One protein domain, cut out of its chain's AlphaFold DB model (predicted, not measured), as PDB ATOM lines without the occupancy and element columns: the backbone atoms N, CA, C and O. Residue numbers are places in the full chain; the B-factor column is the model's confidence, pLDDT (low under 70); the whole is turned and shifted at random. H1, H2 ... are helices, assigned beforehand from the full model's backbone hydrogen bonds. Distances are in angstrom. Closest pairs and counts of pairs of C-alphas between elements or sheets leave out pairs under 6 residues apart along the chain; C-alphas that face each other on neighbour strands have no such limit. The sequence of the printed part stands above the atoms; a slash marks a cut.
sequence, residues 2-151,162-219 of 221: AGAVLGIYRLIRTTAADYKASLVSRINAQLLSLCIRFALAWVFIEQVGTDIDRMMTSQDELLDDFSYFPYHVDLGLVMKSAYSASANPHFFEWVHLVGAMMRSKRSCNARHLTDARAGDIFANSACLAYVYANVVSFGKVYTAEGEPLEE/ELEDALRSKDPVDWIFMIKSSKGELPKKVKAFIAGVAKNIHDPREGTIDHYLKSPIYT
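What this domain is: This is residues 2 to 151 and 162 to 219 of the 221 residues of the protein "Hypothetical protein" of Pieris macdunnoughi (UniProt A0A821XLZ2). A crossed cluster of helices packs round H5 and the longest helix, H7, with H2 and H4 packed on H5, H10 across H7, and H8 and H9 toward one end, while H3 lies between H2 and H7. Most of H1, residues 2 to 15, sticks out alone, and the tip of a long loop, residues 142 to 147, sticks out elsewhere. The printed part has 208 residues, with twelve named helices, H1 to H12 along the chain, and no named strand: all helix. It is only just compact, close to loose, with a radius of gyration of the C-alphas of 20.1 A and spans of 65 by 55 by 37 A.

Where its parts are: H7, residues 118 to 134, runs 23.6 A from C-alpha 118 at (162.696, 149.573, 156.716). H5, residues 89 to 101, is 18.1 A long, and H10, residues 188 to 199, 16.5 A. H1, residues 2 to 16, starts at C-alpha 2 (194.083, 112.478, 138.741) and is 21.4 A long. The others are H2, 23 to 31; H3, 36 to 41; H4, 46 to 55; H6, 105 to 108; H8, 162 to 166; H9, 172 to 181; H11, 209 to 213; and H12, 216 to 219, ending at C-alpha 219 (150.123, 144.616, 156.332).

How they stand to each other: H7 touches H5, the hub, which touches five helices; the closest C-alphas, of Val 98 and Ser 125, are 5.1 A apart, at a steep tilt of 38 degrees, the same way. With residues 126 to 130 alone H7 touches H10, about perpendicular at 84 degrees; the closest C-alphas, Tyr 130 and Val 190, are 6.1 A apart. H5 touches H2 at a shallow tilt of 18 degrees, the closest C-alphas, Gln 30 and Gly 99, 6.6 A apart. With residues 89 to 94 alone H5 touches H4, closest at C-alphas 48 and 91, 4.8 A. H5 also touches H6, closest at C-alphas 96 and 107, 4.7 A, and H11, closest at C-alphas 97 and 209, 6.6 A. H12 only just touches H10, and H8 only just touches H9, each with 3 pairs of C-alphas within 8 A. H3 is close to but not clearly touching H9, C-alphas 41 and 172 being 6.4 A apart. H1 touches no helix. Every O i to N i+4 pair is within hydrogen-bond range in H1, H3, H4, H5, H7, H8, H9, H10 and H11; H2 has 3 of 5; H6 and H12 are too short for such a pair.

The domain as a whole: C-alphas 2 and 162, the farthest apart, are 68.1 A apart. Residues 152 to 161 are not printed; C-alphas 151 and 162 are 24.5 A apart across this cut. The H4 to H5 link, 33 residues, is long. Of the printed part, 55 residues are under 70 in pLDDT, among them 2 to 35.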
ATOM      1  N   ALA A   2     193.704 111.175 138.161       44.56
ATOM      2  CA  ALA A   2     194.083 112.478 138.741       44.56
ATOM      3  C   ALA A   2     193.063 113.628 138.525       44.56
ATOM      4  O   ALA A   2     192.899 114.474 139.399       44.56
ATOM      5  N   GLY A   3     192.326 113.639 137.406       43.41
ATOM      6  CA  GLY A   3     191.336 114.690 137.113       43.41
ATOM      7  C   GLY A   3     190.102 114.687 138.027       43.41
ATOM      8  O   GLY A   3     189.585 115.749 138.363       43.41
ATOM      9  N   ALA A   4     189.666 113.512 138.497       44.31
ATOM     10  CA  ALA A   4     188.524 113.392 139.409       44.31
ATOM     11  C   ALA A   4     188.860 113.908 140.820       44.31
ATOM     12  O   ALA A   4     188.052 114.594 141.436       44.31
ATOM     13  N   VAL A   5     190.086 113.656 141.296       48.12
ATOM     14  CA  VAL A   5     190.567 114.135 142.603       48.12
ATOM     15  C   VAL A   5     190.693 115.663 142.611       48.12
ATOM     16  O   VAL A   5     190.217 116.313 143.538       48.12
ATOM     17  N   LEU A   6     191.230 116.264 141.542       49.41
ATOM     18  CA  LEU A   6     191.321 117.725 141.397       49.41
ATOM     19  C   LEU A   6     189.940 118.405 141.279       49.41
ATOM     20  O   LEU A   6     189.750 119.515 141.779       49.41
ATOM     21  N   GLY A   7     188.953 117.729 140.679       45.69
ATOM     22  CA  GLY A   7     187.556 118.179 140.648       45.69
ATOM     23  C   GLY A   7     186.875 118.158 142.023       45.69
ATOM     24  O   GLY A   7     186.152 119.093 142.361       45.69
ATOM     25  N   ILE A   8     187.164 117.150 142.856       56.41
ATOM     26  CA  ILE A   8     186.681 117.066 144.248       56.41
ATOM     27  C   ILE A   8     187.287 118.186 145.108       56.41
ATOM     28  O   ILE A   8     186.575 118.812 145.891       56.41
ATOM     29  N   TYR A   9     188.567 118.523 144.908       53.97
ATOM     30  CA  TYR A   9     189.178 119.691 145.555       53.97
ATOM     31  C   TYR A   9     188.484 121.002 145.170       53.97
ATOM     32  O   TYR A   9     188.307 121.873 146.024       53.97
ATOM     33  N   ARG A  10     188.042 121.141 143.910       53.00
ATOM     34  CA  ARG A  10     187.194 122.268 143.504       53.00
ATOM     35  C   ARG A  10     185.832 122.222 144.188       53.00
ATOM     36  O   ARG A  10     185.434 123.268 144.664       53.00
ATOM     37  N   LEU A  11     185.162 121.076 144.329       52.78
ATOM     38  CA  LEU A  11     183.877 120.979 145.047       52.78
ATOM     39  C   LEU A  11     183.976 121.484 146.498       52.78
ATOM     40  O   LEU A  11     183.172 122.319 146.909       52.78
ATOM     41  N   ILE A  12     185.023 121.074 147.222       55.06
ATOM     42  CA  ILE A  12     185.294 121.510 148.605       55.06
ATOM     43  C   ILE A  12     185.666 123.002 148.656       55.06
ATOM     44  O   ILE A  12     185.194 123.738 149.522       55.06
ATOM     45  N   ARG A  13     186.472 123.494 147.704       50.31
ATOM     46  CA  ARG A  13     186.793 124.929 147.613       50.31
ATOM     47  C   ARG A  13     185.633 125.781 147.116       50.31
ATOM     48  O   ARG A  13     185.582 126.946 147.463       50.31
ATOM     49  N   THR A  14     184.690 125.251 146.342       51.53
ATOM     50  CA  THR A  14     183.503 126.007 145.919       51.53
ATOM     51  C   THR A  14     182.488 126.178 147.036       51.53
ATOM     52  O   THR A  14     181.713 127.124 146.977       51.53
ATOM     53  N   THR A  15     182.506 125.299 148.043       48.16
ATOM     54  CA  THR A  15     181.733 125.471 149.279       48.16
ATOM     55  C   THR A  15     182.465 126.328 150.310       48.16
ATOM     56  O   THR A  15     181.802 127.004 151.079       48.16
ATOM     57  N   ALA A  16     183.807 126.311 150.322       39.81
ATOM     58  CA  ALA A  16     184.633 127.157 151.193       39.81
ATOM     59  C   ALA A  16     184.859 128.575 150.633       39.81
ATOM     60  O   ALA A  16     185.193 129.485 151.379       39.81
ATOM     61  N   ALA A  17     184.657 128.767 149.327       43.56
ATOM     62  CA  ALA A  17     184.550 130.074 148.703       43.56
ATOM     63  C   ALA A  17     183.187 130.669 149.063       43.56
ATOM     64  O   ALA A  17     182.278 130.742 148.230       43.56
ATOM     65  N   ASP A  18     183.077 131.164 150.291       43.97
ATOM     66  CA  ASP A  18     182.017 132.079 150.724       43.97
ATOM     67  C   ASP A  18     181.916 133.338 149.822       43.97
ATOM     68  O   ASP A  18     180.980 134.130 149.937       43.97
ATOM     69  N   TYR A  19     182.827 133.476 148.847       47.25
ATOM     70  CA  TYR A  19     183.044 134.638 147.995       47.25
ATOM     71  C   TYR A  19     182.773 134.461 146.488       47.25
ATOM     72  O   TYR A  19     182.956 135.423 145.742       47.25
ATOM     73  N   LYS A  20     182.186 133.349 146.000       41.59
ATOM     74  CA  LYS A  20     181.582 133.276 144.628       41.59
ATOM     75  C   LYS A  20     180.340 134.178 144.446       41.59
ATOM     76  O   LYS A  20     179.422 133.896 143.682       41.59
ATOM     77  N   ALA A  21     180.265 135.216 145.253       46.78
ATOM     78  CA  ALA A  21     179.066 135.792 145.787       46.78
ATOM     79  C   ALA A  21     179.335 137.256 146.132       46.78
ATOM     80  O   ALA A  21     178.971 137.703 147.219       46.78
ATOM     81  N   SER A  22     179.934 138.031 145.217       53.44
ATOM     82  CA  SER A  22     179.675 139.472 145.276       53.44
ATOM     83  C   SER A  22     178.160 139.631 145.388       53.44
ATOM     84  O   SER A  22     177.416 138.866 144.753       53.44
ATOM     85  N   LEU A  23     177.691 140.546 146.238       52.25
ATOM     86  CA  LEU A  23     176.268 140.849 146.345       52.25
ATOM     87  C   LEU A  23     175.647 140.911 144.947       52.25
ATOM     88  O   LEU A  23     174.670 140.230 144.689       52.25
ATOM     89  N   VAL A  24     176.351 141.577 144.028       49.16
ATOM     90  CA  VAL A  24     176.066 141.683 142.599       49.16
ATOM     91  C   VAL A  24     175.863 140.329 141.923       49.16
ATOM     92  O   VAL A  24     174.815 140.150 141.335       49.16
ATOM     93  N   SER A  25     176.760 139.342 142.025       48.78
ATOM     94  CA  SER A  25     176.583 138.003 141.413       48.78
ATOM     95  C   SER A  25     175.427 137.190 142.023       48.78
ATOM     96  O   SER A  25     174.718 136.460 141.326       48.78
ATOM     97  N   ARG A  26     175.192 137.340 143.334       56.31
ATOM     98  CA  ARG A  26     174.084 136.697 144.060       56.31
ATOM     99  C   ARG A  26     172.732 137.310 143.712       56.31
ATOM    100  O   ARG A  26     171.753 136.577 143.576       56.31
ATOM    101  N   ILE A  27     172.730 138.627 143.578       56.12
ATOM    102  CA  ILE A  27     171.630 139.466 143.125       56.12
ATOM    103  C   ILE A  27     171.393 139.243 141.638       56.12
ATOM    104  O   ILE A  27     170.240 139.174 141.247       56.12
ATOM    105  N   ASN A  28     172.435 139.008 140.832       51.03
ATOM    106  CA  ASN A  28     172.326 138.766 139.396       51.03
ATOM    107  C   ASN A  28     171.396 137.581 139.144       51.03
ATOM    108  O   ASN A  28     170.502 137.697 138.341       51.03
ATOM    109  N   ALA A  29     171.467 136.487 139.908       50.97
ATOM    110  CA  ALA A  29     170.531 135.361 139.757       50.97
ATOM    111  C   ALA A  29     169.050 135.679 140.074       50.97
ATOM    112  O   ALA A  29     168.174 134.920 139.671       50.97
ATOM    113  N   GLN A  30     168.758 136.749 140.820       52.88
ATOM    114  CA  GLN A  30     167.396 137.135 141.225       52.88
ATOM    115  C   GLN A  30     166.861 138.331 140.447       52.88
ATOM    116  O   GLN A  30     165.682 138.369 140.123       52.88
ATOM    117  N   LEU A  31     167.743 139.275 140.125       51.81
ATOM    118  CA  LEU A  31     167.513 140.314 139.148       51.81
ATOM    119  C   LEU A  31     167.648 139.778 137.727       51.81
ATOM    120  O   LEU A  31     167.217 140.475 136.856       51.81
ATOM    121  N   LEU A  32     168.148 138.580 137.410       50.44
ATOM    122  CA  LEU A  32     168.301 138.133 136.006       50.44
ATOM    123  C   LEU A  32     166.970 138.095 135.229       50.44
ATOM    124  O   LEU A  32     166.981 138.079 134.003       50.44
ATOM    125  N   SER A  33     165.828 138.122 135.925       50.97
ATOM    126  CA  SER A  33     164.512 138.343 135.321       50.97
ATOM    127  C   SER A  33     164.179 139.833 135.062       50.97
ATOM    128  O   SER A  33     163.358 140.132 134.198       50.97
ATOM    129  N   LEU A  34     164.806 140.777 135.772       60.41
ATOM    130  CA  LEU A  34     164.777 142.234 135.563       60.41
ATOM    131  C   LEU A  34     166.099 142.745 134.957       60.41
ATOM    132  O   LEU A  34     167.174 142.600 135.524       60.41
ATOM    133  N   CYS A  35     166.055 143.501 133.864       69.25
ATOM    134  CA  CYS A  35     167.251 144.234 133.437       69.25
ATOM    135  C   CYS A  35     167.824 145.065 134.612       69.25
ATOM    136  O   CYS A  35     167.104 145.869 135.203       69.25
ATOM    137  N   ILE A  36     169.105 144.885 134.970       71.56
ATOM    138  CA  ILE A  36     169.711 145.574 136.130       71.56
ATOM    139  C   ILE A  36     169.595 147.097 136.010       71.56
ATOM    140  O   ILE A  36     169.352 147.778 136.999       71.56
ATOM    141  N   ARG A  37     169.678 147.624 134.781       73.31
ATOM    142  CA  ARG A  37     169.476 149.050 134.489       73.31
ATOM    143  C   ARG A  37     168.065 149.503 134.836       73.31
ATOM    144  O   ARG A  37     167.900 150.566 135.418       73.31
ATOM    145  N   PHE A  38     167.072 148.678 134.505       79.88
ATOM    146  CA  PHE A  38     165.689 148.934 134.878       79.88
ATOM    147  C   PHE A  38     165.557 148.942 136.400       79.88
ATOM    148  O   PHE A  38     165.108 149.935 136.948       79.88
ATOM    149  N   ALA A  39     166.044 147.914 137.099       81.69
ATOM    150  CA  ALA A  39     165.966 147.856 138.559       81.69
ATOM    151  C   ALA A  39     166.645 149.061 139.246       81.69
ATOM    152  O   ALA A  39     166.071 149.640 140.162       81.69
ATOM    153  N   LEU A  40     167.826 149.484 138.786       85.19
ATOM    154  CA  LEU A  40     168.537 150.633 139.361       85.19
ATOM    155  C   LEU A  40     167.779 151.958 139.191       85.19
ATOM    156  O   LEU A  40     167.852 152.809 140.073       85.19
ATOM    157  N   ALA A  41     167.007 152.121 138.115       87.50
ATOM    158  CA  ALA A  41     166.181 153.312 137.913       87.50
ATOM    159  C   ALA A  41     165.041 153.437 138.948       87.50
ATOM    160  O   ALA A  41     164.521 154.527 139.168       87.50
ATOM    161  N   TRP A  42     164.693 152.339 139.628       90.81
ATOM    162  CA  TRP A  42     163.700 152.290 140.707       90.81
ATOM    163  C   TRP A  42     164.290 152.543 142.105       90.81
ATOM    164  O   TRP A  42     163.606 152.421 143.123       90.81
ATOM    165  N   VAL A  43     165.565 152.917 142.204       90.56
ATOM    166  CA  VAL A  43     166.188 153.254 143.488       90.56
ATOM    167  C   VAL A  43     165.835 154.691 143.876       90.56
ATOM    168  O   VAL A  43     166.488 155.650 143.488       90.56
ATOM    169  N   PHE A  44     164.780 154.839 144.676       91.56
ATOM    170  CA  PHE A  44     164.275 156.131 145.159       91.56
ATOM    171  C   PHE A  44     164.822 156.539 146.534       91.56
ATOM    172  O   PHE A  44     164.462 157.592 147.055       91.56
ATOM    173  N   ILE A  45     165.641 155.687 147.156       91.06
ATOM    174  CA  ILE A  45     166.094 155.853 148.540       91.06
ATOM    175  C   ILE A  45     167.592 156.086 148.552       91.06
ATOM    176  O   ILE A  45     168.359 155.256 148.067       91.06
ATOM    177  N   GLU A  46     167.996 157.185 149.180       91.62
ATOM    178  CA  GLU A  46     169.391 157.612 149.258       91.62
ATOM    179  C   GLU A  46     170.295 156.539 149.875       91.62
ATOM    180  O   GLU A  46     171.329 156.230 149.306       91.62
ATOM    181  N   GLN A  47     169.883 155.890 150.972       90.88
ATOM    182  CA  GLN A  47     170.692 154.843 151.618       90.88
ATOM    183  C   GLN A  47     170.981 153.655 150.693       90.88
ATOM    184  O   GLN A  47     172.074 153.091 150.724       90.88
ATOM    185  N   VAL A  48     169.996 153.275 149.874       90.06
ATOM    186  CA  VAL A  48     170.150 152.208 148.882       90.06
ATOM    187  C   VAL A  48     171.110 152.667 147.783       90.06
ATOM    188  O   VAL A  48     171.980 151.897 147.388       90.06
ATOM    189  N   GLY A  49     171.006 153.928 147.351       89.31
ATOM    190  CA  GLY A  49     171.947 154.561 146.422       89.31
ATOM    191  C   GLY A  49     173.383 154.558 146.946       89.31
ATOM    192  O   GLY A  49     174.273 154.066 146.264       89.31
ATOM    193  N   THR A  50     173.608 154.975 148.192       90.81
ATOM    194  CA  THR A  50     174.938 154.974 148.825       90.81
ATOM    195  C   THR A  50     175.558 153.575 148.882       90.81
ATOM    196  O   THR A  50     176.765 153.415 148.693       90.81
ATOM    197  N   ASP A  51     174.746 152.552 149.155       88.00
ATOM    198  CA  ASP A  51     175.188 151.155 149.141       88.00
ATOM    199  C   ASP A  51     175.557 150.688 147.722       88.00
ATOM    200  O   ASP A  51     176.521 149.943 147.547       88.00
ATOM    201  N   ILE A  52     174.827 151.145 146.701       86.12
ATOM    202  CA  ILE A  52     175.139 150.872 145.293       86.12
ATOM    203  C   ILE A  52     176.424 151.582 144.873       86.12
ATOM    204  O   ILE A  52     177.307 150.928 144.326       86.12
ATOM    205  N   ASP A  53     176.569 152.872 145.169       86.88
ATOM    206  CA  ASP A  53     177.749 153.669 144.816       86.88
ATOM    207  C   ASP A  53     179.025 153.070 145.411       86.88
ATOM    208  O   ASP A  53     180.057 153.005 144.745       86.88
ATOM    209  N   ARG A  54     178.942 152.540 146.638       83.75
ATOM    210  CA  ARG A  54     180.053 151.826 147.281       83.75
ATOM    211  C   ARG A  54     180.500 150.597 146.487       83.75
ATOM    212  O   ARG A  54     181.691 150.301 146.445       83.75
ATOM    213  N   MET A  55     179.562 149.866 145.885       80.88
ATOM    214  CA  MET A  55     179.865 148.673 145.087       80.88
ATOM    215  C   MET A  55     180.201 148.993 143.628       80.88
ATOM    216  O   MET A  55     180.899 148.221 142.987       80.88
ATOM    217  N   MET A  56     179.703 150.093 143.070       77.44
ATOM    218  CA  MET A  56     179.864 150.432 141.651       77.44
ATOM    219  C   MET A  56     181.151 151.225 141.378       77.44
ATOM    220  O   MET A  56     181.194 152.092 140.504       77.44
ATOM    221  N   THR A  57     182.224 150.913 142.107       75.00
ATOM    222  CA  THR A  57     183.513 151.593 141.958       75.00
ATOM    223  C   THR A  57     184.236 151.085 140.706       75.00
ATOM    224  O   THR A  57     184.454 149.890 140.541       75.00
ATOM    225  N   SER A  58     184.647 151.994 139.819       61.34
ATOM    226  CA  SER A  58     185.266 151.664 138.521       61.34
ATOM    227  C   SER A  58     186.669 151.049 138.601       61.34
ATOM    228  O   SER A  58     187.202 150.623 137.580       61.34
ATOM    229  N   GLN A  59     187.283 151.031 139.787       69.62
ATOM    230  CA  GLN A  59     188.640 150.521 140.000       69.62
ATOM    231  C   GLN A  59     188.690 149.021 140.296       69.62
ATOM    232  O   GLN A  59     189.772 148.439 140.281       69.62
ATOM    233  N   ASP A  60     187.541 148.399 140.551       73.56
ATOM    234  CA  ASP A  60     187.476 146.987 140.886       73.56
ATOM    235  C   ASP A  60     187.284 146.143 139.619       73.56
ATOM    236  O   ASP A  60     186.428 146.420 138.778       73.56
ATOM    237  N   GLU A  61     188.073 145.077 139.489       81.50
ATOM    238  CA  GLU A  61     188.089 144.134 138.357       81.50
ATOM    239  C   GLU A  61     186.843 143.210 138.330       81.50
ATOM    240  O   GLU A  61     186.919 142.015 138.058       81.50
ATOM    241  N   LEU A  62     185.660 143.750 138.639       73.81
ATOM    242  CA  LEU A  62     184.409 143.009 138.838       73.81
ATOM    243  C   LEU A  62     183.901 142.310 137.565       73.81
ATOM    244  O   LEU A  62     183.163 141.329 137.655       73.81
ATOM    245  N   LEU A  63     184.265 142.841 136.396       73.31
ATOM    246  CA  LEU A  63     183.887 142.319 135.079       73.31
ATOM    247  C   LEU A  63     185.008 141.515 134.406       73.31
ATOM    248  O   LEU A  63     184.820 141.066 133.278       73.31
ATOM    249  N   ASP A  64     186.159 141.351 135.058       79.12
ATOM    250  CA  ASP A  64     187.252 140.540 134.526       79.12
ATOM    251  C   ASP A  64     187.089 139.078 134.968       79.12
ATOM    252  O   ASP A  64     187.172 138.737 136.151       79.12
ATOM    253  N   ASP A  65     186.862 138.206 133.984       74.44
ATOM    254  CA  ASP A  65     186.588 136.778 134.164       74.44
ATOM    255  C   ASP A  65     187.703 136.027 134.911       74.44
ATOM    256  O   ASP A  65     187.440 135.012 135.568       74.44
ATOM    257  N   PHE A  66     188.950 136.501 134.818       79.38
ATOM    258  CA  PHE A  66     190.121 135.833 135.395       79.38
ATOM    259  C   PHE A  66     190.801 136.638 136.507       79.38
ATOM    260  O   PHE A  66     191.930 136.325 136.893       79.38
ATOM    261  N   SER A  67     190.101 137.625 137.066       83.50
ATOM    262  CA  SER A  67     190.613 138.464 138.147       83.50
ATOM    263  C   SER A  67     190.756 137.722 139.486       83.50
ATOM    264  O   SER A  67     190.090 136.722 139.780       83.50
ATOM    265  N   TYR A  68     191.610 138.268 140.355       85.44
ATOM    266  CA  TYR A  68     191.682 137.913 141.773       85.44
ATOM    267  C   TYR A  68     190.502 138.442 142.595       85.44
ATOM    268  O   TYR A  68     190.324 138.021 143.741       85.44
ATOM    269  N   PHE A  69     189.684 139.327 142.027       83.00
ATOM    270  CA  PHE A  69     188.567 139.984 142.692       83.00
ATOM    271  C   PHE A  69     187.623 139.008 143.413       83.00
ATOM    272  O   PHE A  69     187.340 139.238 144.585       83.00
ATOM    273  N   PRO A  70     187.191 137.860 142.854       80.88
ATOM    274  CA  PRO A  70     186.340 136.916 143.588       80.88
ATOM    275  C   PRO A  70     186.982 136.322 144.852       80.88
ATOM    276  O   PRO A  70     186.278 135.779 145.695       80.88
ATOM    277  N   TYR A  71     188.304 136.427 145.000       82.56
ATOM    278  CA  TYR A  71     189.086 135.851 146.097       82.56
ATOM    279  C   TYR A  71     189.779 136.919 146.956       82.56
ATOM    280  O   TYR A  71     190.626 136.587 147.779       82.56
ATOM    281  N   HIS A  72     189.436 138.200 146.780       80.81
ATOM    282  CA  HIS A  72     190.119 139.331 147.417       80.81
ATOM    283  C   HIS A  72     190.199 139.242 148.952       80.81
ATOM    284  O   HIS A  72     191.202 139.653 149.532       80.81
ATOM    285  N   VAL A  73     189.190 138.673 149.620       83.50
ATOM    286  CA  VAL A  73     189.239 138.449 151.076       83.50
ATOM    287  C   VAL A  73     190.087 137.230 151.430       83.50
ATOM    288  O   VAL A  73     190.958 137.320 152.291       83.50
ATOM    289  N   ASP A  74     189.875 136.106 150.745       82.12
ATOM    290  CA  ASP A  74     190.568 134.842 151.034       82.12
ATOM    291  C   ASP A  74     192.082 134.931 150.788       82.12
ATOM    292  O   ASP A  74     192.874 134.282 151.470       82.12
ATOM    293  N   LEU A  75     192.493 135.756 149.823       85.56
ATOM    294  CA  LEU A  75     193.896 136.060 149.534       85.56
ATOM    295  C   LEU A  75     194.475 137.153 150.444       85.56
ATOM    296  O   LEU A  75     195.652 137.484 150.320       85.56
ATOM    297  N   GLY A  76     193.669 137.724 151.344       86.62
ATOM    298  CA  GLY A  76     194.088 138.787 152.254       86.62
ATOM    299  C   GLY A  76     194.373 140.126 151.571       86.62
ATOM    300  O   GLY A  76     195.043 140.964 152.168       86.62
ATOM    301  N   LEU A  77     193.876 140.350 150.345       86.88
ATOM    302  CA  LEU A  77     193.987 141.648 149.659       86.88
ATOM    303  C   LEU A  77     193.177 142.721 150.393       86.88
ATOM    304  O   LEU A  77     193.578 143.882 150.443       86.88
ATOM    305  N   VAL A  78     192.055 142.323 151.003       84.88
ATOM    306  CA  VAL A  78     191.280 143.166 151.917       84.88
ATOM    307  C   VAL A  78     190.860 142.385 153.160       84.88
ATOM    308  O   VAL A  78     190.571 141.194 153.103       84.88
ATOM    309  N   MET A  79     190.741 143.086 154.289       83.94
ATOM    310  CA  MET A  79     190.291 142.487 155.555       83.94
ATOM    311  C   MET A  79     188.768 142.333 155.635       83.94
ATOM    312  O   MET A  79     188.255 141.490 156.369       83.94
ATOM    313  N   LYS A  80     188.023 143.182 154.919       82.06
ATOM    314  CA  LYS A  80     186.559 143.173 154.866       82.06
ATOM    315  C   LYS A  80     186.107 143.495 153.453       82.06
ATOM    316  O   LYS A  80     186.572 144.468 152.869       82.06
ATOM    317  N   SER A  81     185.171 142.708 152.930       84.19
ATOM    318  CA  SER A  81     184.619 142.967 151.603       84.19
ATOM    319  C   SER A  81     183.630 144.132 151.633       84.19
ATOM    320  O   SER A  81     182.611 144.076 152.334       84.19
ATOM    321  N   ALA A  82     183.895 145.136 150.797       83.25
ATOM    322  CA  ALA A  82     182.962 146.215 150.480       83.25
ATOM    323  C   ALA A  82     181.693 145.723 149.757       83.25
ATOM    324  O   ALA A  82     180.722 146.462 149.683       83.25
ATOM    325  N   TYR A  83     181.667 144.467 149.292       82.38
ATOM    326  CA  TYR A  83     180.575 143.838 148.537       82.38
ATOM    327  C   TYR A  83     179.748 142.853 149.374       82.38
ATOM    328  O   TYR A  83     178.988 142.050 148.834       82.38
ATOM    329  N   SER A  84     179.921 142.859 150.696       83.44
ATOM    330  CA  SER A  84     179.183 141.975 151.600       83.44
ATOM    331  C   SER A  84     177.782 142.511 151.914       83.44
ATOM    332  O   SER A  84     177.547 143.718 151.893       83.44
ATOM    333  N   ALA A  85     176.851 141.618 152.269       83.62
ATOM    334  CA  ALA A  85     175.505 142.004 152.709       83.62
ATOM    335  C   ALA A  85     175.530 142.853 153.992       83.62
ATOM    336  O   ALA A  85     174.716 143.748 154.161       83.62
ATOM    337  N   SER A  86     176.507 142.614 154.870       84.81
ATOM    338  CA  SER A  86     176.735 143.426 156.069       84.81
ATOM    339  C   SER A  86     177.298 144.814 155.768       84.81
ATOM    340  O   SER A  86     177.072 145.732 156.548       84.81
ATOM    341  N   ALA A  87     178.057 144.970 154.678       85.69
ATOM    342  CA  ALA A  87     178.560 146.273 154.251       85.69
ATOM    343  C   ALA A  87     177.486 147.086 153.517       85.69
ATOM    344  O   ALA A  87     177.509 148.305 153.612       85.69
ATOM    345  N   ASN A  88     176.551 146.418 152.828       86.75
ATOM    346  CA  ASN A  88     175.490 147.040 152.025       86.75
ATOM    347  C   ASN A  88     174.095 146.531 152.442       86.75
ATOM    348  O   ASN A  88     173.427 145.847 151.653       86.75
ATOM    349  N   PRO A  89     173.670 146.787 153.692       88.38
ATOM    350  CA  PRO A  89     172.451 146.202 154.241       88.38
ATOM    351  C   PRO A  89     171.183 146.708 153.544       88.38
ATOM    352  O   PRO A  89     170.275 145.913 153.303       88.38
ATOM    353  N   HIS A  90     171.128 147.983 153.144       90.44
ATOM    354  CA  HIS A  90     169.921 148.589 152.577       90.44
ATOM    355  C   HIS A  90     169.653 148.068 151.170       90.44
ATOM    356  O   HIS A  90     168.525 147.699 150.847       90.44
ATOM    357  N   PHE A  91     170.690 148.003 150.332       87.75
ATOM    358  CA  PHE A  91     170.541 147.457 148.985       87.75
ATOM    359  C   PHE A  91     170.277 145.947 149.005       87.75
ATOM    360  O   PHE A  91     169.430 145.462 148.254       87.75
ATOM    361  N   PHE A  92     170.932 145.203 149.903       88.12
ATOM    362  CA  PHE A  92     170.637 143.785 150.110       88.12
ATOM    363  C   PHE A  92     169.168 143.559 150.483       88.12
ATOM    364  O   PHE A  92     168.499 142.703 149.899       88.12
ATOM    365  N   GLU A  93     168.662 144.335 151.436       88.94
ATOM    366  CA  GLU A  93     167.282 144.238 151.887       88.94
ATOM    367  C   GLU A  93     166.287 144.622 150.793       88.94
ATOM    368  O   GLU A  93     165.343 143.873 150.553       88.94
ATOM    369  N   TRP A  94     166.530 145.719 150.077       90.12
ATOM    370  CA  TRP A  94     165.695 146.162 148.960       90.12
ATOM    371  C   TRP A  94     165.559 145.077 147.880       90.12
ATOM    372  O   TRP A  94     164.444 144.684 147.528       90.12
ATOM    373  N   VAL A  95     166.672 144.494 147.412       88.62
ATOM    374  CA  VAL A  95     166.616 143.423 146.400       88.62
ATOM    375  C   VAL A  95     165.876 142.193 146.918       88.62
ATOM    376  O   VAL A  95     165.083 141.579 146.194       88.62
ATOM    377  N   HIS A  96     166.120 141.801 148.168       88.75
ATOM    378  CA  HIS A  96     165.460 140.627 148.716       88.75
ATOM    379  C   HIS A  96     163.982 140.867 149.033       88.75
ATOM    380  O   HIS A  96     163.197 139.939 148.863       88.75
ATOM    381  N   LEU A  97     163.557 142.080 149.372       90.38
ATOM    382  CA  LEU A  97     162.140 142.427 149.484       90.38
ATOM    383  C   LEU A  97     161.436 142.308 148.131       90.38
ATOM    384  O   LEU A  97     160.432 141.600 148.041       90.38
ATOM    385  N   VAL A  98     162.000 142.894 147.069       90.44
ATOM    386  CA  VAL A  98     161.467 142.766 145.699       90.44
ATOM    387  C   VAL A  98     161.361 141.291 145.307       90.44
ATOM    388  O   VAL A  98     160.291 140.802 144.938       90.44
ATOM    389  N   GLY A  99     162.451 140.535 145.468       88.06
ATOM    390  CA  GLY A  99     162.474 139.117 145.121       88.06
ATOM    391  C   GLY A  99     161.527 138.261 145.969       88.06
ATOM    392  O   GLY A  99     160.958 137.304 145.450       88.06
ATOM    393  N   ALA A 100     161.329 138.574 147.253       89.81
ATOM    394  CA  ALA A 100     160.397 137.852 148.122       89.81
ATOM    395  C   ALA A 100     158.939 138.128 147.729       89.81
ATOM    396  O   ALA A 100     158.125 137.202 147.681       89.81
ATOM    397  N   MET A 101     158.618 139.368 147.347       89.94
ATOM    398  CA  MET A 101     157.300 139.715 146.808       89.94
ATOM    399  C   MET A 101     157.017 138.990 145.487       89.94
ATOM    400  O   MET A 101     155.911 138.488 145.291       89.94
ATOM    401  N   MET A 102     158.047 138.810 144.657       87.19
ATOM    402  CA  MET A 102     158.030 137.974 143.447       87.19
ATOM    403  C   MET A 102     158.128 136.461 143.719       87.19
ATOM    404  O   MET A 102     158.276 135.673 142.787       87.19
ATOM    405  N   ARG A 103     158.057 136.025 144.983       87.44
ATOM    406  CA  ARG A 103     158.093 134.609 145.400       87.44
ATOM    407  C   ARG A 103     159.393 133.869 145.069       87.44
ATOM    408  O   ARG A 103     159.423 132.640 144.995       87.44
ATOM    409  N   SER A 104     160.509 134.584 144.950       86.75
ATOM    410  CA  SER A 104     161.832 133.966 144.874       86.75
ATOM    411  C   SER A 104     162.162 133.278 146.199       86.75
ATOM    412  O   SER A 104     162.470 133.933 147.196       86.75
ATOM    413  N   LYS A 105     162.186 131.939 146.200       86.00
ATOM    414  CA  LYS A 105     162.491 131.118 147.389       86.00
ATOM    415  C   LYS A 105     163.799 131.515 148.081       86.00
ATOM    416  O   LYS A 105     163.919 131.397 149.299       86.00
ATOM    417  N   ARG A 106     164.786 131.985 147.313       85.38
ATOM    418  CA  ARG A 106     166.059 132.483 147.841       85.38
ATOM    419  C   ARG A 106     165.880 133.770 148.650       85.38
ATOM    420  O   ARG A 106     166.450 133.865 149.729       85.38
ATOM    421  N   SER A 107     165.085 134.719 148.157       88.81
ATOM    422  CA  SER A 107     164.812 135.981 148.853       88.81
ATOM    423  C   SER A 107     163.928 135.791 150.076       88.81
ATOM    424  O   SER A 107     164.219 136.358 151.120       88.81
ATOM    425  N   CYS A 108     162.914 134.929 149.984       89.50
ATOM    426  CA  CYS A 108     162.039 134.587 151.108       89.50
ATOM    427  C   CYS A 108     162.822 134.140 152.359       89.50
ATOM    428  O   CYS A 108     162.480 134.476 153.492       89.50
ATOM    429  N   ASN A 109     163.913 133.398 152.142       89.44
ATOM    430  CA  ASN A 109     164.776 132.868 153.196       89.44
ATOM    431  C   ASN A 109     166.003 133.749 153.502       89.44
ATOM    432  O   ASN A 109     166.838 133.346 154.314       89.44
ATOM    433  N   ALA A 110     166.155 134.906 152.853       89.25
ATOM    434  CA  ALA A 110     167.240 135.836 153.157       89.25
ATOM    435  C   ALA A 110     167.036 136.438 154.553       89.25
ATOM    436  O   ALA A 110     165.900 136.644 154.977       89.25
ATOM    437  N   ARG A 111     168.126 136.702 155.282       89.69
ATOM    438  CA  ARG A 111     168.047 137.327 156.612       89.69
ATOM    439  C   ARG A 111     167.638 138.789 156.464       89.69
ATOM    440  O   ARG A 111     168.151 139.471 155.587       89.69
ATOM    441  N   HIS A 112     166.754 139.262 157.323       88.06
ATOM    442  CA  HIS A 112     166.508 140.690 157.479       88.06
ATOM    443  C   HIS A 112     167.701 141.311 158.224       88.06
ATOM    444  O   HIS A 112     168.190 140.713 159.187       88.06
ATOM    445  N   LEU A 113     168.228 142.437 157.729       83.12
ATOM    446  CA  LEU A 113     169.477 143.030 158.229       83.12
ATOM    447  C   LEU A 113     169.309 144.448 158.787       83.12
ATOM    448  O   LEU A 113     170.201 144.888 159.514       83.12
ATOM    449  N   THR A 114     168.224 145.161 158.467       76.56
ATOM    450  CA  THR A 114     168.124 146.604 158.729       76.56
ATOM    451  C   THR A 114     166.883 146.963 159.548       76.56
ATOM    452  O   THR A 114     165.764 146.824 159.078       76.56
ATOM    453  N   ASP A 115     167.077 147.538 160.739       70.19
ATOM    454  CA  ASP A 115     165.964 148.007 161.588       70.19
ATOM    455  C   ASP A 115     165.548 149.469 161.296       70.19
ATOM    456  O   ASP A 115     164.418 149.881 161.569       70.19
ATOM    457  N   ALA A 116     166.449 150.289 160.738       54.16
ATOM    458  CA  ALA A 116     166.217 151.716 160.495       54.16
ATOM    459  C   ALA A 116     165.656 151.976 159.084       54.16
ATOM    460  O   ALA A 116     166.229 151.536 158.093       54.16
ATOM    461  N   ARG A 117     164.549 152.734 158.984       62.50
ATOM    462  CA  ARG A 117     163.858 153.097 157.719       62.50
ATOM    463  C   ARG A 117     163.411 151.918 156.838       62.50
ATOM    464  O   ARG A 117     163.128 152.100 155.654       62.50
ATOM    465  N   ALA A 118     163.229 150.736 157.422       72.12
ATOM    466  CA  ALA A 118     162.696 149.573 156.716       72.12
ATOM    467  C   ALA A 118     161.317 149.834 156.070       72.12
ATOM    468  O   ALA A 118     160.964 149.195 155.085       72.12
ATOM    469  N   GLY A 119     160.537 150.797 156.582       83.44
ATOM    470  CA  GLY A 119     159.274 151.243 155.979       83.44
ATOM    471  C   GLY A 119     159.427 151.831 154.573       83.44
ATOM    472  O   GLY A 119     158.682 151.453 153.670       83.44
ATOM    473  N   ASP A 120     160.415 152.704 154.372       88.44
ATOM    474  CA  ASP A 120     160.637 153.374 153.086       88.44
ATOM    475  C   ASP A 120     161.196 152.376 152.066       88.44
ATOM    476  O   ASP A 120     160.710 152.294 150.937       88.44
ATOM    477  N   ILE A 121     162.168 151.558 152.497       90.38
ATOM    478  CA  ILE A 121     162.778 150.497 151.679       90.38
ATOM    479  C   ILE A 121     161.721 149.500 151.229       90.38
ATOM    480  O   ILE A 121     161.667 149.148 150.049       90.38
ATOM    481  N   PHE A 122     160.836 149.109 152.137       90.62
ATOM    482  CA  PHE A 122     159.687 148.284 151.816       90.62
ATOM    483  C   PHE A 122     158.756 148.946 150.800       90.62
ATOM    484  O   PHE A 122     158.386 148.298 149.824       90.62
ATOM    485  N   ALA A 123     158.394 150.216 150.996       90.31
ATOM    486  CA  ALA A 123     157.472 150.915 150.106       90.31
ATOM    487  C   ALA A 123     158.025 151.022 148.679       90.31
ATOM    488  O   ALA A 123     157.326 150.682 147.726       90.31
ATOM    489  N   ASN A 124     159.299 151.399 148.532       92.12
ATOM    490  CA  ASN A 124     159.984 151.386 147.241       92.12
ATOM    491  C   ASN A 124     159.981 149.969 146.630       92.12
ATOM    492  O   ASN A 124     159.531 149.781 145.498       92.12
ATOM    493  N   SER A 125     160.407 148.962 147.402       91.38
ATOM    494  CA  SER A 125     160.457 147.566 146.942       91.38
ATOM    495  C   SER A 125     159.094 147.070 146.451       91.38
ATOM    496  O   SER A 125     159.011 146.366 145.445       91.38
ATOM    497  N   ALA A 126     158.017 147.457 147.136       91.62
ATOM    498  CA  ALA A 126     156.660 147.084 146.774       91.62
ATOM    499  C   ALA A 126     156.193 147.701 145.456       91.62
ATOM    500  O   ALA A 126     155.515 147.020 144.687       91.62
ATOM    501  N   CYS A 127     156.567 148.951 145.172       91.50
ATOM    502  CA  CYS A 127     156.263 149.586 143.891       91.50
ATOM    503  C   CYS A 127     156.933 148.840 142.734       91.50
ATOM    504  O   CYS A 127     156.247 148.428 141.799       91.50
ATOM    505  N   LEU A 128     158.242 148.578 142.835       90.81
ATOM    506  CA  LEU A 128     158.970 147.837 141.800       90.81
ATOM    507  C   LEU A 128     158.404 146.419 141.617       90.81
ATOM    508  O   LEU A 128     158.163 145.984 140.489       90.81
ATOM    509  N   ALA A 129     158.143 145.704 142.715       90.38
ATOM    510  CA  ALA A 129     157.565 144.364 142.655       90.38
ATOM    511  C   ALA A 129     156.165 144.363 142.020       90.38
ATOM    512  O   ALA A 129     155.856 143.469 141.232       90.38
ATOM    513  N   TYR A 130     155.330 145.363 142.328       91.00
ATOM    514  CA  TYR A 130     154.005 145.511 141.732       91.00
ATOM    515  C   TYR A 130     154.091 145.742 140.224       91.00
ATOM    516  O   TYR A 130     153.416 145.030 139.476       91.00
ATOM    517  N   VAL A 131     154.920 146.694 139.778       89.19
ATOM    518  CA  VAL A 131     155.073 147.002 138.347       89.19
ATOM    519  C   VAL A 131     155.554 145.785 137.589       89.19
ATOM    520  O   VAL A 131     154.962 145.412 136.579       89.19
ATOM    521  N   TYR A 132     156.576 145.112 138.109       84.56
ATOM    522  CA  TYR A 132     157.115 143.940 137.443       84.56
ATOM    523  C   TYR A 132     156.113 142.778 137.375       84.56
ATOM    524  O   TYR A 132     156.034 142.090 136.361       84.56
ATOM    525  N   ALA A 133     155.333 142.554 138.437       83.44
ATOM    526  CA  ALA A 133     154.381 141.448 138.488       83.44
ATOM    527  C   ALA A 133     153.102 141.690 137.669       83.44
ATOM    528  O   ALA A 133     152.498 140.725 137.207       83.44
ATOM    529  N   ASN A 134     152.663 142.945 137.516       80.19
ATOM    530  CA  ASN A 134     151.342 143.262 136.959       80.19
ATOM    531  C   ASN A 134     151.389 143.963 135.598       80.19
ATOM    532  O   ASN A 134     150.409 143.894 134.859       80.19
ATOM    533  N   VAL A 135     152.492 144.624 135.238       71.50
ATOM    534  CA  VAL A 135     152.593 145.356 133.971       71.50
ATOM    535  C   VAL A 135     153.277 144.483 132.924       71.50
ATOM    536  O   VAL A 135     154.492 144.529 132.708       71.50
ATOM    537  N   VAL A 136     152.473 143.665 132.250       68.25
ATOM    538  CA  VAL A 136     152.951 142.796 131.172       68.25
ATOM    539  C   VAL A 136     152.858 143.526 129.836       68.25
ATOM    540  O   VAL A 136     151.810 144.053 129.486       68.25
ATOM    541  N   SER A 137     153.958 143.551 129.086       65.06
ATOM    542  CA  SER A 137     153.972 144.020 127.697       65.06
ATOM    543  C   SER A 137     153.915 142.799 126.788       65.06
ATOM    544  O   SER A 137     154.935 142.142 126.573       65.06
ATOM    545  N   PHE A 138     152.719 142.458 126.313       65.50
ATOM    546  CA  PHE A 138     152.547 141.458 125.266       65.50
ATOM    547  C   PHE A 138     152.451 142.171 123.922       65.50
ATOM    548  O   PHE A 138     151.494 142.896 123.679       65.50
ATOM    549  N   GLY A 139     153.442 141.947 123.066       66.69
ATOM    550  CA  GLY A 139     153.396 142.324 121.657       66.69
ATOM    551  C   GLY A 139     153.247 141.077 120.795       66.69
ATOM    552  O   GLY A 139     153.736 139.999 121.150       66.69
ATOM    553  N   LYS A 140     152.571 141.199 119.652       71.44
ATOM    554  CA  LYS A 140     152.590 140.150 118.632       71.44
ATOM    555  C   LYS A 140     153.991 140.138 118.012       71.44
ATOM    556  O   LYS A 140     154.385 141.101 117.378       71.44
ATOM    557  N   VAL A 141     154.754 139.065 118.228       74.56
ATOM    558  CA  VAL A 141     156.158 138.967 117.765       74.56
ATOM    559  C   VAL A 141     156.272 138.350 116.364       74.56
ATOM    560  O   VAL A 141     157.244 138.590 115.659       74.56
ATOM    561  N   TYR A 142     155.273 137.569 115.941       70.69
ATOM    562  CA  TYR A 142     155.282 136.870 114.656       70.69
ATOM    563  C   TYR A 142     153.980 137.079 113.884       70.69
ATOM    564  O   TYR A 142     152.879 137.060 114.449       70.69
ATOM    565  N   THR A 143     154.106 137.218 112.569       78.12
ATOM    566  CA  THR A 143     153.011 137.067 111.607       78.12
ATOM    567  C   THR A 143     153.008 135.647 111.037       78.12
ATOM    568  O   THR A 143     154.004 134.928 111.122       78.12
ATOM    569  N   ALA A 144     151.886 135.216 110.453       79.75
ATOM    570  CA  ALA A 144     151.796 133.911 109.787       79.75
ATOM    571  C   ALA A 144     152.757 133.788 108.585       79.75
ATOM    572  O   ALA A 144     153.083 132.681 108.167       79.75
ATOM    573  N   GLU A 145     153.219 134.924 108.062       80.50
ATOM    574  CA  GLU A 145     154.118 135.048 106.914       80.50
ATOM    575  C   GLU A 145     155.601 135.076 107.332       80.50
ATOM    576  O   GLU A 145     156.484 135.007 106.484       80.50
ATOM    577  N   GLY A 146     155.892 135.092 108.641       74.56
ATOM    578  CA  GLY A 146     157.255 135.058 109.177       74.56
ATOM    579  C   GLY A 146     157.987 136.399 109.135       74.56
ATOM    580  O   GLY A 146     159.151 136.459 109.529       74.56
ATOM    581  N   GLU A 147     157.319 137.469 108.708       71.56
ATOM    582  CA  GLU A 147     157.882 138.815 108.731       71.56
ATOM    583  C   GLU A 147     157.721 139.437 110.131       71.56
ATOM    584  O   GLU A 147     156.646 139.301 110.741       71.56
ATOM    585  N   PRO A 148     158.777 140.075 110.676       67.56
ATOM    586  CA  PRO A 148     158.668 140.840 111.910       67.56
ATOM    587  C   PRO A 148     157.690 141.999 111.695       67.56
ATOM    588  O   PRO A 148     157.771 142.697 110.687       67.56
ATOM    589  N   LEU A 149     156.758 142.189 112.632       67.00
ATOM    590  CA  LEU A 149     155.891 143.366 112.618       67.00
ATOM    591  C   LEU A 149     156.757 144.601 112.866       67.00
ATOM    592  O   LEU A 149     157.553 144.609 113.807       67.00
ATOM    593  N   GLU A 150     156.608 145.623 112.023       65.00
ATOM    594  CA  GLU A 150     157.065 146.964 112.376       65.00
ATOM    595  C   GLU A 150     156.338 147.360 113.668       65.00
ATOM    596  O   GLU A 150     155.148 147.078 113.824       65.00
ATOM    597  N   GLU A 151     157.071 147.906 114.642       58.72
ATOM    598  CA  GLU A 151     156.464 148.418 115.867       58.72
ATOM    599  C   GLU A 151     155.514 149.550 115.466       58.72
ATOM    600  O   GLU A 151     155.960 150.662 115.173       58.72
ATOM    601  N   GLU A 162     143.754 159.390 134.376       62.03
ATOM    602  CA  GLU A 162     145.209 159.640 134.474       62.03
ATOM    603  C   GLU A 162     145.905 158.825 135.589       62.03
ATOM    604  O   GLU A 162     147.060 158.417 135.459       62.03
ATOM    605  N   LEU A 163     145.203 158.544 136.695       60.41
ATOM    606  CA  LEU A 163     145.749 157.778 137.820       60.41
ATOM    607  C   LEU A 163     145.845 156.270 137.532       60.41
ATOM    608  O   LEU A 163     146.738 155.598 138.054       60.41
ATOM    609  N   GLU A 164     144.919 155.709 136.749       63.84
ATOM    610  CA  GLU A 164     144.977 154.291 136.383       63.84
ATOM    611  C   GLU A 164     146.060 154.023 135.343       63.84
ATOM    612  O   GLU A 164     146.742 152.997 135.442       63.84
ATOM    613  N   ASP A 165     146.262 154.956 134.416       61.38
ATOM    614  CA  ASP A 165     147.322 154.879 133.413       61.38
ATOM    615  C   ASP A 165     148.710 155.068 134.039       61.38
ATOM    616  O   ASP A 165     149.625 154.296 133.739       61.38
ATOM    617  N   ALA A 166     148.862 155.962 135.024       63.62
ATOM    618  CA  ALA A 166     150.110 156.098 135.784       63.62
ATOM    619  C   ALA A 166     150.506 154.799 136.518       63.62
ATOM    620  O   ALA A 166     151.682 154.451 136.594       63.62
ATOM    621  N   LEU A 167     149.528 154.023 137.009       70.81
ATOM    622  CA  LEU A 167     149.770 152.714 137.640       70.81
ATOM    623  C   LEU A 167     150.097 151.594 136.640       70.81
ATOM    624  O   LEU A 167     150.495 150.503 137.064       70.81
ATOM    625  N   ARG A 168     149.911 151.840 135.340       73.50
ATOM    626  CA  ARG A 168     150.329 150.960 134.240       73.50
ATOM    627  C   ARG A 168     151.671 151.376 133.642       73.50
ATOM    628  O   ARG A 168     152.290 150.554 132.973       73.50
ATOM    629  N   SER A 169     152.137 152.598 133.902       81.62
ATOM    630  CA  SER A 169     153.446 153.054 133.441       81.62
ATOM    631  C   SER A 169     154.570 152.190 134.018       81.62
ATOM    632  O   SER A 169     154.568 151.825 135.200       81.62
ATOM    633  N   LYS A 170     155.545 151.862 133.164       83.38
ATOM    634  CA  LYS A 170     156.811 151.228 133.560       83.38
ATOM    635  C   LYS A 170     157.895 152.256 133.888       83.38
ATOM    636  O   LYS A 170     158.985 151.843 134.283       83.38
ATOM    637  N   ASP A 171     157.623 153.550 133.720       86.75
ATOM    638  CA  ASP A 171     158.587 154.616 133.979       86.75
ATOM    639  C   ASP A 171     158.696 154.897 135.493       86.75
ATOM    640  O   ASP A 171     157.705 155.265 136.130       86.75
ATOM    641  N   PRO A 172     159.887 154.745 136.105       89.56
ATOM    642  CA  PRO A 172     160.096 155.099 137.507       89.56
ATOM    643  C   PRO A 172     159.752 156.562 137.846       89.56
ATOM    644  O   PRO A 172     159.396 156.854 138.993       89.56
ATOM    645  N   VAL A 173     159.864 157.490 136.887       89.50
ATOM    646  CA  VAL A 173     159.613 158.926 137.102       89.50
ATOM    647  C   VAL A 173     158.138 159.189 137.409       89.50
ATOM    648  O   VAL A 173     157.838 159.886 138.385       89.50
ATOM    649  N   ASP A 174     157.231 158.572 136.652       89.19
ATOM    650  CA  ASP A 174     155.780 158.674 136.864       89.19
ATOM    651  C   ASP A 174     155.398 158.193 138.264       89.19
ATOM    652  O   ASP A 174     154.618 158.823 138.983       89.19
ATOM    653  N   TRP A 175     156.028 157.103 138.703       89.75
ATOM    654  CA  TRP A 175     155.803 156.526 140.020       89.75
ATOM    655  C   TRP A 175     156.302 157.418 141.152       89.75
ATOM    656  O   TRP A 175     155.594 157.594 142.147       89.75
ATOM    657  N   ILE A 176     157.481 158.031 141.010       88.38
ATOM    658  CA  ILE A 176     157.962 159.032 141.971       88.38
ATOM    659  C   ILE A 176     156.983 160.203 142.052       88.38
ATOM    660  O   ILE A 176     156.658 160.651 143.156       88.38
ATOM    661  N   PHE A 177     156.531 160.724 140.910       88.06
ATOM    662  CA  PHE A 177     155.618 161.863 140.872       88.06
ATOM    663  C   PHE A 177     154.278 161.528 141.532       88.06
ATOM    664  O   PHE A 177     153.799 162.287 142.380       88.06
ATOM    665  N   MET A 178     153.721 160.356 141.230       86.06
ATOM    666  CA  MET A 178     152.500 159.849 141.848       86.06
ATOM    667  C   MET A 178     152.645 159.721 143.370       86.06
ATOM    668  O   MET A 178     151.805 160.238 144.107       86.06
ATOM    669  N   ILE A 179     153.718 159.090 143.860       88.06
ATOM    670  CA  ILE A 179     153.948 158.892 145.305       88.06
ATOM    671  C   ILE A 179     154.152 160.232 146.021       88.06
ATOM    672  O   ILE A 179     153.659 160.441 147.131       88.06
ATOM    673  N   LYS A 180     154.865 161.177 145.401       87.81
ATOM    674  CA  LYS A 180     155.022 162.531 145.953       87.81
ATOM    675  C   LYS A 180     153.682 163.265 146.017       87.81
ATOM    676  O   LYS A 180     153.396 163.915 147.023       87.81
ATOM    677  N   SER A 181     152.846 163.113 144.993       87.12
ATOM    678  CA  SER A 181     151.510 163.717 144.927       87.12
ATOM    679  C   SER A 181     150.551 163.121 145.964       87.12
ATOM    680  O   SER A 181     149.729 163.842 146.529       87.12
ATOM    681  N   SER A 182     150.706 161.838 146.305       85.19
ATOM    682  CA  SER A 182     149.967 161.158 147.379       85.19
ATOM    683  C   SER A 182     150.573 161.352 148.778       85.19
ATOM    684  O   SER A 182     150.222 160.622 149.704       85.19
ATOM    685  N   LYS A 183     151.479 162.324 148.967       86.00
ATOM    686  CA  LYS A 183     152.169 162.607 150.246       86.00
ATOM    687  C   LYS A 183     152.929 161.402 150.824       86.00
ATOM    688  O   LYS A 183     153.073 161.284 152.038       86.00
ATOM    689  N   GLY A 184     153.431 160.520 149.961       82.44
ATOM    690  CA  GLY A 184     154.178 159.326 150.354       82.44
ATOM    691  C   GLY A 184     153.309 158.098 150.635       82.44
ATOM    692  O   GLY A 184     153.838 157.073 151.058       82.44
ATOM    693  N   GLU A 185     151.996 158.158 150.402       86.38
ATOM    694  CA  GLU A 185     151.131 156.990 150.554       86.38
ATOM    695  C   GLU A 185     151.180 156.074 149.326       86.38
ATOM    696  O   GLU A 185     151.025 156.516 148.185       86.38
ATOM    697  N   LEU A 186     151.337 154.769 149.570       87.44
ATOM    698  CA  LEU A 186     151.285 153.760 148.514       87.44
ATOM    699  C   LEU A 186     149.881 153.669 147.887       87.44
ATOM    700  O   LEU A 186     148.884 153.646 148.620       87.44
ATOM    701  N   PRO A 187     149.776 153.511 146.555       88.69
ATOM    702  CA  PRO A 187     148.499 153.300 145.885       88.69
ATOM    703  C   PRO A 187     147.747 152.075 146.420       88.69
ATOM    704  O   PRO A 187     148.341 151.039 146.730       88.69
ATOM    705  N   LYS A 188     146.408 152.142 146.452       87.81
ATOM    706  CA  LYS A 188     145.555 151.044 146.954       87.81
ATOM    707  C   LYS A 188     145.815 149.710 146.244       87.81
ATOM    708  O   LYS A 188     145.819 148.673 146.901       87.81
ATOM    709  N   LYS A 189     146.067 149.733 144.926       88.75
ATOM    710  CA  LYS A 189     146.389 148.531 144.134       88.75
ATOM    711  C   LYS A 189     147.691 147.869 144.608       88.75
ATOM    712  O   LYS A 189     147.733 146.652 144.762       88.75
ATOM    713  N   VAL A 190     148.707 148.669 144.941       89.81
ATOM    714  CA  VAL A 190     149.979 148.181 145.498       89.81
ATOM    715  C   VAL A 190     149.758 147.575 146.884       89.81
ATOM    716  O   VAL A 190     150.198 146.457 147.141       89.81
ATOM    717  N   LYS A 191     148.995 148.242 147.761       89.50
ATOM    718  CA  LYS A 191     148.652 147.699 149.090       89.50
ATOM    719  C   LYS A 191     147.902 146.364 148.998       89.50
ATOM    720  O   LYS A 191     148.221 145.425 149.722       89.50
ATOM    721  N   ALA A 192     146.945 146.247 148.074       89.62
ATOM    722  CA  ALA A 192     146.212 145.003 147.837       89.62
ATOM    723  C   ALA A 192     147.126 143.872 147.330       89.62
ATOM    724  O   ALA A 192     147.014 142.735 147.791       89.62
ATOM    725  N   PHE A 193     148.065 144.189 146.434       90.75
ATOM    726  CA  PHE A 193     149.084 143.249 145.963       90.75
ATOM    727  C   PHE A 193     149.946 142.722 147.117       90.75
ATOM    728  O   PHE A 193     150.069 141.507 147.287       90.75
ATOM    729  N   ILE A 194     150.465 143.615 147.964       90.19
ATOM    730  CA  ILE A 194     151.248 143.256 149.156       90.19
ATOM    731  C   ILE A 194     150.434 142.366 150.104       90.19
ATOM    732  O   ILE A 194     150.948 141.369 150.609       90.19
ATOM    733  N   ALA A 195     149.163 142.691 150.344       89.56
ATOM    734  CA  ALA A 195     148.303 141.890 151.213       89.56
ATOM    735  C   ALA A 195     148.104 140.464 150.665       89.56
ATOM    736  O   ALA A 195     148.163 139.490 151.421       89.56
ATOM    737  N   GLY A 196     147.929 140.318 149.346       89.88
ATOM    738  CA  GLY A 196     147.860 139.011 148.683       89.88
ATOM    739  C   GLY A 196     149.167 138.223 148.800       89.88
ATOM    740  O   GLY A 196     149.163 137.035 149.120       89.88
ATOM    741  N   VAL A 197     150.293 138.909 148.618       90.25
ATOM    742  CA  VAL A 197     151.654 138.404 148.825       90.25
ATOM    743  C   VAL A 197     151.819 137.883 150.261       90.25
ATOM    744  O   VAL A 197     152.189 136.724 150.443       90.25
ATOM    745  N   ALA A 198     151.494 138.676 151.281       89.88
ATOM    746  CA  ALA A 198     151.642 138.301 152.689       89.88
ATOM    747  C   ALA A 198     150.758 137.105 153.088       89.88
ATOM    748  O   ALA A 198     151.200 136.229 153.833       89.88
ATOM    749  N   LYS A 199     149.534 137.019 152.548       89.94
ATOM    750  CA  LYS A 199     148.602 135.905 152.802       89.94
ATOM    751  C   LYS A 199     149.163 134.545 152.375       89.94
ATOM    752  O   LYS A 199     148.871 133.541 153.017       89.94
ATOM    753  N   ASN A 200     149.980 134.522 151.326       88.50
ATOM    754  CA  ASN A 200     150.565 133.300 150.773       88.50
ATOM    755  C   ASN A 200     151.863 132.862 151.486       88.50
ATOM    756  O   ASN A 200     152.507 131.906 151.055       88.50
ATOM    757  N   ILE A 201     152.279 133.553 152.556       90.38
ATOM    758  CA  ILE A 201     153.474 133.197 153.333       90.38
ATOM    759  C   ILE A 201     153.122 132.145 154.396       90.38
ATOM    760  O   ILE A 201     152.446 132.426 155.397       90.38
ATOM    761  N   HIS A 202     153.660 130.941 154.213       88.50
ATOM    762  CA  HIS A 202     153.518 129.808 155.129       88.50
ATOM    763  C   HIS A 202     154.824 129.566 155.892       88.50
ATOM    764  O   HIS A 202     155.886 129.520 155.278       88.50
ATOM    765  N   ASP A 203     154.727 129.440 157.219       88.62
ATOM    766  CA  ASP A 203     155.816 129.082 158.143       88.62
ATOM    767  C   ASP A 203     157.177 129.743 157.844       88.62
ATOM    768  O   ASP A 203     158.174 129.058 157.589       88.62
ATOM    769  N   PRO A 204     157.242 131.090 157.850       92.06
ATOM    770  CA  PRO A 204     158.490 131.780 157.579       92.06
ATOM    771  C   PRO A 204     159.492 131.549 158.714       92.06
ATOM    772  O   PRO A 204     159.134 131.520 159.891       92.06
ATOM    773  N   ARG A 205     160.771 131.415 158.358       91.56
ATOM    774  CA  ARG A 205     161.856 131.277 159.338       91.56
ATOM    775  C   ARG A 205     162.057 132.592 160.081       91.56
ATOM    776  O   ARG A 205     162.068 133.654 159.469       91.56
ATOM    777  N   GLU A 206     162.269 132.519 161.387       90.75
ATOM    778  CA  GLU A 206     162.495 133.707 162.206       90.75
ATOM    779  C   GLU A 206     163.692 134.533 161.697       90.75
ATOM    780  O   GLU A 206     164.731 133.994 161.303       90.75
ATOM    781  N   GLY A 207     163.524 135.857 161.670       88.75
ATOM    782  CA  GLY A 207     164.557 136.789 161.217       88.75
ATOM    783  C   GLY A 207     164.816 136.791 159.705       88.75
ATOM    784  O   GLY A 207     165.826 137.350 159.273       88.75
ATOM    785  N   THR A 208     163.951 136.177 158.887       91.81
ATOM    786  CA  THR A 208     164.014 136.309 157.422       91.81
ATOM    787  C   THR A 208     163.095 137.399 156.881       91.81
ATOM    788  O   THR A 208     162.196 137.884 157.569       91.81
ATOM    789  N   ILE A 209     163.299 137.758 155.613       90.75
ATOM    790  CA  ILE A 209     162.451 138.708 154.887       90.75
ATOM    791  C   ILE A 209     160.980 138.271 154.897       90.75
ATOM    792  O   ILE A 209     160.116 139.090 155.182       90.75
ATOM    793  N   ASP A 210     160.663 136.992 154.669       91.19
ATOM    794  CA  ASP A 210     159.263 136.529 154.709       91.19
ATOM    795  C   ASP A 210     158.633 136.644 156.107       91.19
ATOM    796  O   ASP A 210     157.453 136.977 156.228       91.19
ATOM    797  N   HIS A 211     159.409 136.395 157.168       90.44
ATOM    798  CA  HIS A 211     158.939 136.594 158.542       90.44
ATOM    799  C   HIS A 211     158.600 138.067 158.782       90.44
ATOM    800  O   HIS A 211     157.577 138.385 159.386       90.44
ATOM    801  N   TYR A 212     159.417 138.960 158.228       87.69
ATOM    802  CA  TYR A 212     159.202 140.396 158.279       87.69
ATOM    803  C   TYR A 212     157.991 140.864 157.458       87.69
ATOM    804  O   TYR A 212     157.164 141.617 157.965       87.69
ATOM    805  N   LEU A 213     157.815 140.361 156.230       88.06
ATOM    806  CA  LEU A 213     156.674 140.673 155.354       88.06
ATOM    807  C   LEU A 213     155.323 140.272 155.959       88.06
ATOM    808  O   LEU A 213     154.301 140.884 155.655       88.06
ATOM    809  N   LYS A 214     155.308 139.237 156.804       86.50
ATOM    810  CA  LYS A 214     154.112 138.778 157.520       86.50
ATOM    811  C   LYS A 214     153.809 139.610 158.776       86.50
ATOM    812  O   LYS A 214     152.744 139.446 159.370       86.50
ATOM    813  N   SER A 215     154.724 140.487 159.194       81.94
ATOM    814  CA  SER A 215     154.557 141.329 160.380       81.94
ATOM    815  C   SER A 215     153.435 142.364 160.188       81.94
ATOM    816  O   SER A 215     153.348 142.980 159.120       81.94
ATOM    817  N   PRO A 216     152.629 142.652 161.232       66.81
ATOM    818  CA  PRO A 216     151.552 143.644 161.176       66.81
ATOM    819  C   PRO A 216     152.005 145.037 160.732       66.81
ATOM    820  O   PRO A 216     151.214 145.800 160.189       66.81
ATOM    821  N   ILE A 217     153.276 145.379 160.938       65.75
ATOM    822  CA  ILE A 217     153.843 146.686 160.579       65.75
ATOM    823  C   ILE A 217     153.659 146.984 159.077       65.75
ATOM    824  O   ILE A 217     153.450 148.138 158.703       65.75
ATOM    825  N   TYR A 218     153.660 145.941 158.241       62.41
ATOM    826  CA  TYR A 218     153.666 146.034 156.779       62.41
ATOM    827  C   TYR A 218     152.336 145.690 156.118       62.41
ATOM    828  O   TYR A 218     152.086 146.100 154.988       62.41
ATOM    829  N   THR A 219     151.462 144.972 156.820       58.72
ATOM    830  CA  THR A 219     150.123 144.616 156.332       58.72
ATOM    831  C   THR A 219     149.031 145.592 156.776       58.72
ATOM    832  O   THR A 219     147.919 145.511 156.264       58.72
TER     833      THR A 219